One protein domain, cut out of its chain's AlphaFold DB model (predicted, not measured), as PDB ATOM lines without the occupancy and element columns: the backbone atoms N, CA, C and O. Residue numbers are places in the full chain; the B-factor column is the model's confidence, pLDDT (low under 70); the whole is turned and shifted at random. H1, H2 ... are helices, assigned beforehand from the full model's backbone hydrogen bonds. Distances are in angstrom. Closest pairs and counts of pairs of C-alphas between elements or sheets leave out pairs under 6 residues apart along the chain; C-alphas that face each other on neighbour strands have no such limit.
ATOM      1  N   PRO A 138     204.216 215.306 232.727       76.38
ATOM      2  CA  PRO A 138     204.354 216.185 231.560       76.38
ATOM      3  C   PRO A 138     204.764 215.445 230.275       76.38
ATOM      4  O   PRO A 138     204.444 215.889 229.169       76.38
ATOM      5  N   TYR A 139     205.411 214.278 230.390       82.38
ATOM      6  CA  TYR A 139     205.819 213.465 229.241       82.38
ATOM      7  C   TYR A 139     204.637 212.902 228.436       82.38
ATOM      8  O   TYR A 139     204.797 212.645 227.246       82.38
ATOM      9  N   ILE A 140     203.447 212.740 229.031       80.69
ATOM     10  CA  ILE A 140     202.275 212.171 228.341       80.69
ATOM     11  C   ILE A 140     201.854 213.059 227.169       80.69
ATOM     12  O   ILE A 140     201.479 212.565 226.106       80.69
ATOM     13  N   ARG A 141     201.965 214.383 227.321       77.06
ATOM     14  CA  ARG A 141     201.657 215.337 226.250       77.06
ATOM     15  C   ARG A 141     202.610 215.178 225.063       77.06
ATOM     16  O   ARG A 141     202.155 215.178 223.919       77.06
ATOM     17  N   HIS A 142     203.906 215.031 225.333       85.31
ATOM     18  CA  HIS A 142     204.920 214.799 224.302       85.31
ATOM     19  C   HIS A 142     204.716 213.445 223.624       85.31
ATOM     20  O   HIS A 142     204.590 213.390 222.404       85.31
ATOM     21  N   TRP A 143     204.522 212.390 224.416       88.69
ATOM     22  CA  TRP A 143     204.233 211.051 223.919       88.69
ATOM     23  C   TRP A 143     202.993 211.023 223.016       88.69
ATOM     24  O   TRP A 143     203.058 210.534 221.893       88.69
ATOM     25  N   ASN A 144     201.884 211.641 223.434       87.31
ATOM     26  CA  ASN A 144     200.665 211.733 222.625       87.31
ATOM     27  C   ASN A 144     200.904 212.455 221.292       87.31
ATOM     28  O   ASN A 144     200.335 212.076 220.264       87.31
ATOM     29  N   LYS A 145     201.726 213.509 221.294       90.31
ATOM     30  CA  LYS A 145     202.084 214.247 220.078       90.31
ATOM     31  C   LYS A 145     202.899 213.370 219.127       90.31
ATOM     32  O   LYS A 145     202.606 213.344 217.930       90.31
ATOM     33  N   ASP A 146     203.863 212.629 219.659       92.94
ATOM     34  CA  ASP A 146     204.733 211.752 218.879       92.94
ATOM     35  C   ASP A 146     203.961 210.558 218.311       92.94
ATOM     36  O   ASP A 146     204.043 210.287 217.114       92.94
ATOM     37  N   VAL A 147     203.108 209.920 219.116       93.75
ATOM     38  CA  VAL A 147     202.227 208.831 218.671       93.75
ATOM     39  C   VAL A 147     201.294 209.300 217.556       93.75
ATOM     40  O   VAL A 147     201.196 208.640 216.521       93.75
ATOM     41  N   LYS A 148     200.654 210.470 217.701       93.38
ATOM     42  CA  LYS A 148     199.811 211.046 216.638       93.38
ATOM     43  C   LYS A 148     200.603 211.308 215.357       93.38
ATOM     44  O   LYS A 148     200.093 211.069 214.262       93.38
ATOM     45  N   ARG A 149     201.844 211.788 215.474       94.00
ATOM     46  CA  ARG A 149     202.723 212.029 214.322       94.00
ATOM     47  C   ARG A 149     203.079 210.725 213.613       94.00
ATOM     48  O   ARG A 149     202.940 210.659 212.395       94.00
ATOM     49  N   ILE A 150     203.490 209.701 214.360       95.00
ATOM     50  CA  ILE A 150     203.812 208.373 213.820       95.00
ATOM     51  C   ILE A 150     202.589 207.783 213.119       95.00
ATOM     52  O   ILE A 150     202.695 207.352 211.974       95.00
ATOM     53  N   PHE A 151     201.417 207.843 213.755       94.31
ATOM     54  CA  PHE A 151     200.172 207.350 213.173       94.31
ATOM     55  C   PHE A 151     199.840 208.049 211.852       94.31
ATOM     56  O   PHE A 151     199.503 207.390 210.872       94.31
ATOM     57  N   ARG A 152     199.994 209.378 211.787       94.81
ATOM     58  CA  ARG A 152     199.754 210.146 210.559       94.81
ATOM     59  C   ARG A 152     200.713 209.760 209.436       94.81
ATOM     60  O   ARG A 152     200.277 209.595 208.303       94.81
ATOM     61  N   ILE A 153     202.003 209.617 209.743       94.88
ATOM     62  CA  ILE A 153     203.017 209.194 208.767       94.88
ATOM     63  C   ILE A 153     202.677 207.799 208.250       94.88
ATOM     64  O   ILE A 153     202.630 207.592 207.042       94.88
ATOM     65  N   PHE A 154     202.391 206.868 209.159       95.38
ATOM     66  CA  PHE A 154     202.045 205.498 208.810       95.38
ATOM     67  C   PHE A 154     200.788 205.429 207.938       95.38
ATOM     68  O   PHE A 154     200.807 204.768 206.907       95.38
ATOM     69  N   TYR A 155     199.725 206.151 208.302       94.31
ATOM     70  CA  TYR A 155     198.478 206.203 207.536       94.31
ATOM     71  C   TYR A 155     198.665 206.812 206.138       94.31
ATOM     72  O   TYR A 155     198.152 206.303 205.139       94.31
ATOM     73  N   ASN A 156     199.431 207.899 206.039       95.12
ATOM     74  CA  ASN A 156     199.727 208.518 204.750       95.12
ATOM     75  C   ASN A 156     200.554 207.580 203.862       95.12
ATOM     76  O   ASN A 156     200.279 207.452 202.675       95.12
ATOM     77  N   LEU A 157     201.548 206.901 204.435       95.19
ATOM     78  CA  LEU A 157     202.402 205.989 203.687       95.19
ATOM     79  C   LEU A 157     201.640 204.728 203.263       95.19
ATOM     80  O   LEU A 157     201.758 204.306 202.117       95.19
ATOM     81  N   SER A 158     200.810 204.161 204.141       92.38
ATOM     82  CA  SER A 158     200.000 202.985 203.818       92.38
ATOM     83  C   SER A 158     198.975 203.284 202.725       92.38
ATOM     84  O   SER A 158     198.870 202.509 201.778       92.38
ATOM     85  N   SER A 159     198.286 204.426 202.790       93.12
ATOM     86  CA  SER A 159     197.337 204.840 201.748       93.12
ATOM     87  C   SER A 159     198.025 205.107 200.409       93.12
ATOM     88  O   SER A 159     197.545 204.656 199.372       93.12
ATOM     89  N   GLN A 160     199.183 205.774 200.406       94.62
ATOM     90  CA  GLN A 160     199.961 205.995 199.184       94.62
ATOM     91  C   GLN A 160     200.443 204.683 198.559       94.62
ATOM     92  O   GLN A 160     200.322 204.503 197.347       94.62
ATOM     93  N   VAL A 161     200.967 203.761 199.371       93.12
ATOM     94  CA  VAL A 161     201.422 202.446 198.903       93.12
ATOM     95  C   VAL A 161     200.250 201.630 198.368       93.12
ATOM     96  O   VAL A 161     200.358 201.087 197.273       93.12
ATOM     97  N   PHE A 162     199.122 201.596 199.081       91.31
ATOM     98  CA  PHE A 162     197.919 200.892 198.638       91.31
ATOM     99  C   PHE A 162     197.429 201.427 197.288       91.31
ATOM    100  O   PHE A 162     197.283 200.660 196.343       91.31
ATOM    101  N   ASN A 163     197.290 202.750 197.159       92.56
ATOM    102  CA  ASN A 163     196.866 203.395 195.913       92.56
ATOM    103  C   ASN A 163     197.838 203.134 194.756       92.56
ATOM    104  O   ASN A 163     197.423 203.027 193.604       92.56
ATOM    105  N   LYS A 164     199.146 203.064 195.035       94.06
ATOM    106  CA  LYS A 164     200.144 202.735 194.017       94.06
ATOM    107  C   LYS A 164     199.996 201.284 193.564       94.06
ATOM    108  O   LYS A 164     199.949 201.044 192.364       94.06
ATOM    109  N   LEU A 165     199.903 200.347 194.507       92.50
ATOM    110  CA  LEU A 165     199.778 198.921 194.213       92.50
ATOM    111  C   LEU A 165     198.500 198.614 193.440       92.50
ATOM    112  O   LEU A 165     198.584 197.925 192.430       92.50
ATOM    113  N   ASP A 166     197.376 199.207 193.833       92.06
ATOM    114  CA  ASP A 166     196.094 199.064 193.139       92.06
ATOM    115  C   ASP A 166     196.166 199.510 191.667       92.06
ATOM    116  O   ASP A 166     195.681 198.830 190.767       92.06
ATOM    117  N   ARG A 167     196.879 200.610 191.386       91.62
ATOM    118  CA  ARG A 167     197.083 201.093 190.009       91.62
ATOM    119  C   ARG A 167     198.053 200.238 189.195       91.62
ATOM    120  O   ARG A 167     197.911 200.159 187.980       91.62
ATOM    121  N   THR A 168     199.082 199.680 189.833       94.56
ATOM    122  CA  THR A 168     200.174 198.981 189.128       94.56
ATOM    123  C   THR A 168     199.962 197.481 188.977       94.56
ATOM    124  O   THR A 168     200.495 196.898 188.037       94.56
ATOM    125  N   VAL A 169     199.232 196.846 189.897       92.75
ATOM    126  CA  VAL A 169     199.089 195.389 189.968       92.75
ATOM    127  C   VAL A 169     197.639 195.013 189.656       92.75
ATOM    128  O   VAL A 169     196.756 195.192 190.498       92.75
ATOM    129  N   PRO A 170     197.367 194.446 188.468       91.75
ATOM    130  CA  PRO A 170     196.042 193.942 188.134       91.75
ATOM    131  C   PRO A 170     195.589 192.871 189.135       91.75
ATOM    132  O   PRO A 170     196.342 191.958 189.467       91.75
ATOM    133  N   GLY A 171     194.352 192.976 189.624       90.44
ATOM    134  CA  GLY A 171     193.781 192.011 190.574       90.44
ATOM    135  C   GLY A 171     194.241 192.173 192.029       90.44
ATOM    136  O   GLY A 171     193.863 191.358 192.871       90.44
ATOM    137  N   PHE A 172     194.999 193.226 192.355       91.88
ATOM    138  CA  PHE A 172     195.440 193.517 193.723       91.88
ATOM    139  C   PHE A 172     194.273 193.625 194.718       91.88
ATOM    140  O   PHE A 172     194.344 193.049 195.805       91.88
ATOM    141  N   ASN A 173     193.164 194.261 194.324       90.06
ATOM    142  CA  ASN A 173     191.971 194.385 195.171       90.06
ATOM    143  C   ASN A 173     191.400 193.031 195.605       90.06
ATOM    144  O   ASN A 173     191.138 192.833 196.788       90.06
ATOM    145  N   ALA A 174     191.304 192.061 194.692       92.81
ATOM    146  CA  ALA A 174     190.789 190.728 195.011       92.81
ATOM    147  C   ALA A 174     191.703 189.964 195.988       92.81
ATOM    148  O   ALA A 174     191.235 189.176 196.812       92.81
ATOM    149  N   ILE A 175     193.021 190.190 195.921       92.50
ATOM    150  CA  ILE A 175     193.971 189.641 196.898       92.50
ATOM    151  C   ILE A 175     193.766 190.320 198.254       92.50
ATOM    152  O   ILE A 175     193.689 189.641 199.278       92.50
ATOM    153  N   MET A 176     193.633 191.647 198.270       91.38
ATOM    154  CA  MET A 176     193.439 192.411 199.500       91.38
ATOM    155  C   MET A 176     192.130 192.075 200.213       91.38
ATOM    156  O   MET A 176     192.139 191.979 201.437       91.38
ATOM    157  N   GLU A 177     191.042 191.808 199.491       93.56
ATOM    158  CA  GLU A 177     189.786 191.319 200.075       93.56
ATOM    159  C   GLU A 177     189.980 189.995 200.823       93.56
ATOM    160  O   GLU A 177     189.539 189.848 201.965       93.56
ATOM    161  N   LYS A 178     190.716 189.042 200.232       94.75
ATOM    162  CA  LYS A 178     191.033 187.766 200.896       94.75
ATOM    163  C   LYS A 178     191.891 187.972 202.143       94.75
ATOM    164  O   LYS A 178     191.640 187.342 203.169       94.75
ATOM    165  N   VAL A 179     192.877 188.865 202.070       94.88
ATOM    166  CA  VAL A 179     193.737 189.210 203.212       94.88
ATOM    167  C   VAL A 179     192.922 189.856 204.335       94.88
ATOM    168  O   VAL A 179     193.094 189.500 205.500       94.88
ATOM    169  N   GLN A 180     192.011 190.774 204.004       92.00
ATOM    170  CA  GLN A 180     191.126 191.411 204.979       92.00
ATOM    171  C   GLN A 180     190.179 190.397 205.629       92.00
ATOM    172  O   GLN A 180     190.026 190.417 206.850       92.00
ATOM    173  N   ALA A 181     189.605 189.476 204.850       94.62
ATOM    174  CA  ALA A 181     188.745 188.413 205.368       94.62
ATOM    175  C   ALA A 181     189.494 187.476 206.334       94.62
ATOM    176  O   ALA A 181     189.000 187.195 207.427       94.62
ATOM    177  N   ASP A 182     190.712 187.042 205.986       95.81
ATOM    178  CA  ASP A 182     191.543 186.216 206.874       95.81
ATOM    179  C   ASP A 182     191.954 186.981 208.146       95.81
ATOM    180  O   ASP A 182     191.871 186.454 209.257       95.81
ATOM    181  N   SER A 183     192.320 188.262 208.017       93.44
ATOM    182  CA  SER A 183     192.620 189.126 209.163       93.44
ATOM    183  C   SER A 183     191.419 189.265 210.105       93.44
ATOM    184  O   SER A 183     191.565 189.090 211.316       93.44
ATOM    185  N   ALA A 184     190.224 189.520 209.566       94.50
ATOM    186  CA  ALA A 184     188.992 189.633 210.341       94.50
ATOM    187  C   ALA A 184     188.647 188.319 211.060       94.50
ATOM    188  O   ALA A 184     188.305 188.335 212.244       94.50
ATOM    189  N   ALA A 185     188.810 187.175 210.389       95.44
ATOM    190  CA  ALA A 185     188.597 185.861 210.991       95.44
ATOM    191  C   ALA A 185     189.575 185.593 212.151       95.44
ATOM    192  O   ALA A 185     189.181 185.091 213.207       95.44
ATOM    193  N   ARG A 186     190.853 185.960 211.999       93.94
ATOM    194  CA  ARG A 186     191.855 185.844 213.075       93.94
ATOM    195  C   ARG A 186     191.528 186.750 214.257       93.94
ATOM    196  O   ARG A 186     191.678 186.326 215.405       93.94
ATOM    197  N   ASP A 187     191.079 187.971 213.999       93.69
ATOM    198  CA  ASP A 187     190.710 188.908 215.055       93.69
ATOM    199  C   ASP A 187     189.438 188.485 215.796       93.69
ATOM    200  O   ASP A 187     189.400 188.612 217.021       93.69
ATOM    201  N   ALA A 188     188.452 187.901 215.107       94.81
ATOM    202  CA  ALA A 188     187.282 187.286 215.739       94.81
ATOM    203  C   ALA A 188     187.700 186.166 216.706       94.81
ATOM    204  O   ALA A 188     187.395 186.238 217.895       94.81
ATOM    205  N   ARG A 189     188.545 185.227 216.254       94.19
ATOM    206  CA  ARG A 189     189.093 184.157 217.115       94.19
ATOM    207  C   ARG A 189     189.841 184.707 218.333       94.19
ATOM    208  O   ARG A 189     189.770 184.147 219.424       94.19
ATOM    209  N   ARG A 190     190.602 185.797 218.173       93.56
ATOM    210  CA  ARG A 190     191.315 186.448 219.288       93.56
ATOM    211  C   ARG A 190     190.371 187.145 220.264       93.56
ATOM    212  O   ARG A 190     190.702 187.215 221.447       93.56
ATOM    213  N   LYS A 191     189.260 187.712 219.788       93.38
ATOM    214  CA  LYS A 191     188.231 188.317 220.645       93.38
ATOM    215  C   LYS A 191     187.517 187.245 221.455       93.38
ATOM    216  O   LYS A 191     187.515 187.353 222.672       93.38
ATOM    217  N   GLU A 192     187.064 186.173 220.810       94.06
ATOM    218  CA  GLU A 192     186.425 185.030 221.476       94.06
ATOM    219  C   GLU A 192     187.328 184.428 222.558       94.06
ATOM    220  O   GLU A 192     186.898 184.236 223.692       94.06
ATOM    221  N   LYS A 193     188.621 184.217 222.258       94.69
ATOM    222  CA  LYS A 193     189.593 183.750 223.260       94.69
ATOM    223  C   LYS A 193     189.735 184.711 224.439       94.69
ATOM    224  O   LYS A 193     189.770 184.260 225.579       94.69
ATOM    225  N   ARG A 194     189.818 186.022 224.185       92.81
ATOM    226  CA  ARG A 194     189.916 187.036 225.250       92.81
ATOM    227  C   ARG A 194     188.641 187.115 226.086       92.81
ATOM    228  O   ARG A 194     188.727 187.323 227.289       92.81
ATOM    229  N   GLU A 195     187.475 186.961 225.474       93.06
ATOM    230  CA  GLU A 195     186.196 186.936 226.185       93.06
ATOM    231  C   GLU A 195     186.045 185.674 227.033       93.06
ATOM    232  O   GLU A 195     185.646 185.776 228.189       93.06
ATOM    233  N   ALA A 196     186.434 184.510 226.508       91.75
ATOM    234  CA  ALA A 196     186.469 183.264 227.268       91.75
ATOM    235  C   ALA A 196     187.439 183.352 228.458       91.75
ATOM    236  O   ALA A 196     187.077 182.968 229.564       91.75
ATOM    237  N   GLN A 197     188.632 183.927 228.258       91.38
ATOM    238  CA  GLN A 197     189.588 184.183 229.341       91.38
ATOM    239  C   GLN A 197     189.009 185.119 230.402       91.38
ATOM    240  O   GLN A 197     189.038 184.784 231.577       91.38
ATOM    241  N   LYS A 198     188.408 186.245 229.999       90.19
ATOM    242  CA  LYS A 198     187.764 187.173 230.938       90.19
ATOM    243  C   LYS A 198     186.625 186.526 231.723       90.19
ATOM    244  O   LYS A 198     186.478 186.815 232.905       90.19
ATOM    245  N   LYS A 199     185.810 185.680 231.081       88.19
ATOM    246  CA  LYS A 199     184.737 184.936 231.758       88.19
ATOM    247  C   LYS A 199     185.308 183.939 232.764       88.19
ATOM    248  O   LYS A 199     184.881 183.960 233.908       88.19
ATOM    249  N   ALA A 200     186.324 183.166 232.381       89.25
ATOM    250  CA  ALA A 200     186.997 182.233 233.283       89.25
ATOM    251  C   ALA A 200     187.685 182.945 234.465       89.25
ATOM    252  O   ALA A 200     187.600 182.484 235.599       89.25
ATOM    253  N   GLU A 201     188.331 184.091 234.229       86.62
ATOM    254  CA  GLU A 201     188.916 184.928 235.286       86.62
ATOM    255  C   GLU A 201     187.839 185.483 236.229       86.62
ATOM    256  O   GLU A 201     188.009 185.452 237.446       86.62
ATOM    257  N   ALA A 202     186.709 185.954 235.692       82.81
ATOM    258  CA  ALA A 202     185.584 186.414 236.499       82.81
ATOM    259  C   ALA A 202     184.975 185.270 237.330       82.81
ATOM    260  O   ALA A 202     184.762 185.441 238.528       82.81
ATOM    261  N   GLU A 203     184.752 184.094 236.743       83.44
ATOM    262  CA  GLU A 203     184.261 182.904 237.450       83.44
ATOM    263  C   GLU A 203     185.241 182.441 238.540       83.44
ATOM    264  O   GLU A 203     184.810 182.104 239.639       83.44
ATOM    265  N   ALA A 204     186.555 182.506 238.307       82.88
ATOM    266  CA  ALA A 204     187.560 182.179 239.320       82.88
ATOM    267  C   ALA A 204     187.580 183.174 240.498       82.88
ATOM    268  O   ALA A 204     187.837 182.784 241.638       82.88
ATOM    269  N   ILE A 205     187.313 184.459 240.240       77.56
ATOM    270  CA  ILE A 205     187.288 185.510 241.269       77.56
ATOM    271  C   ILE A 205     185.976 185.480 242.069       77.56
ATOM    272  O   ILE A 205     186.007 185.609 243.293       77.56
ATOM    273  N   TYR A 206     184.830 185.313 241.402       71.00
ATOM    274  CA  TYR A 206     183.508 185.384 242.037       71.00
ATOM    275  C   TYR A 206     182.977 184.021 242.508       71.00
ATOM    276  O   TYR A 206     182.358 183.959 243.566       71.00
ATOM    277  N   GLY A 207     183.281 182.925 241.809       59.16
ATOM    278  CA  GLY A 207     182.862 181.566 242.183       59.16
ATOM    279  C   GLY A 207     183.572 181.007 243.421       59.16
ATOM    280  O   GLY A 207     183.104 180.047 244.026       59.16
TER     281      GLY A 207
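What this domain is: This is residues 138 to 207 of the 213 residues of an uncharacterized protein of Gossypium trilobum (UniProt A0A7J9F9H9). Two long helices, H2 and H1, meet near their ends at a tight turn and spread from it as an open V, with the two arms lying nearly in one plane. Away from the corner the arms stand free: residues 177 to 207 of H2 and residues 138 to 161, of which 139 to 161 belong to H1. The printed part has 70 residues, with two named helices in the order H1, H2 and no named strand, and its class is all helix. It is extended, with a radius of gyration of the C-alphas of 19.6 A, and flat, with spans of 58 by 42 by 6 A.

Where its parts are: H2, the longest helix, holds residues 172 to 207 and measures 51.5 A from first to last C-alpha. Its C-alpha 172 is at (195.440, 193.517, 193.723) and its C-alpha 207 at (182.862, 181.566, 242.183). H1 holds residues 139 to 168, measures 43.0 A and begins with C-alpha 139 at (205.819, 213.465, 229.241).

How they stand to each other: H2 and H1 only just touch, and only at the corner by their link, with 3 pairs of C-alphas within 8 A. H1 touches H2 with residues 165 to 166 alone, and H2 touches H1 with residues 172 to 173 alone. Their closest C-alphas, those of Asp 166 and Phe 172, are 5.6 A apart. The helices run opposite ways at a steep tilt of 36 degrees, only just past shallow. Their centres are 25.1 A apart. In H1 and H2 every O i to N i+4 pair is within hydrogen-bond range.

The domain as a whole: The two C-alphas farthest apart, those of Thr 168 and Gly 207, are 58.5 A from each other. The printed part has no cut, and the link from H1 to H2, 3 residues, is tight. The mean pLDDT of the printed part is 90.5, and residue 207 is under 70.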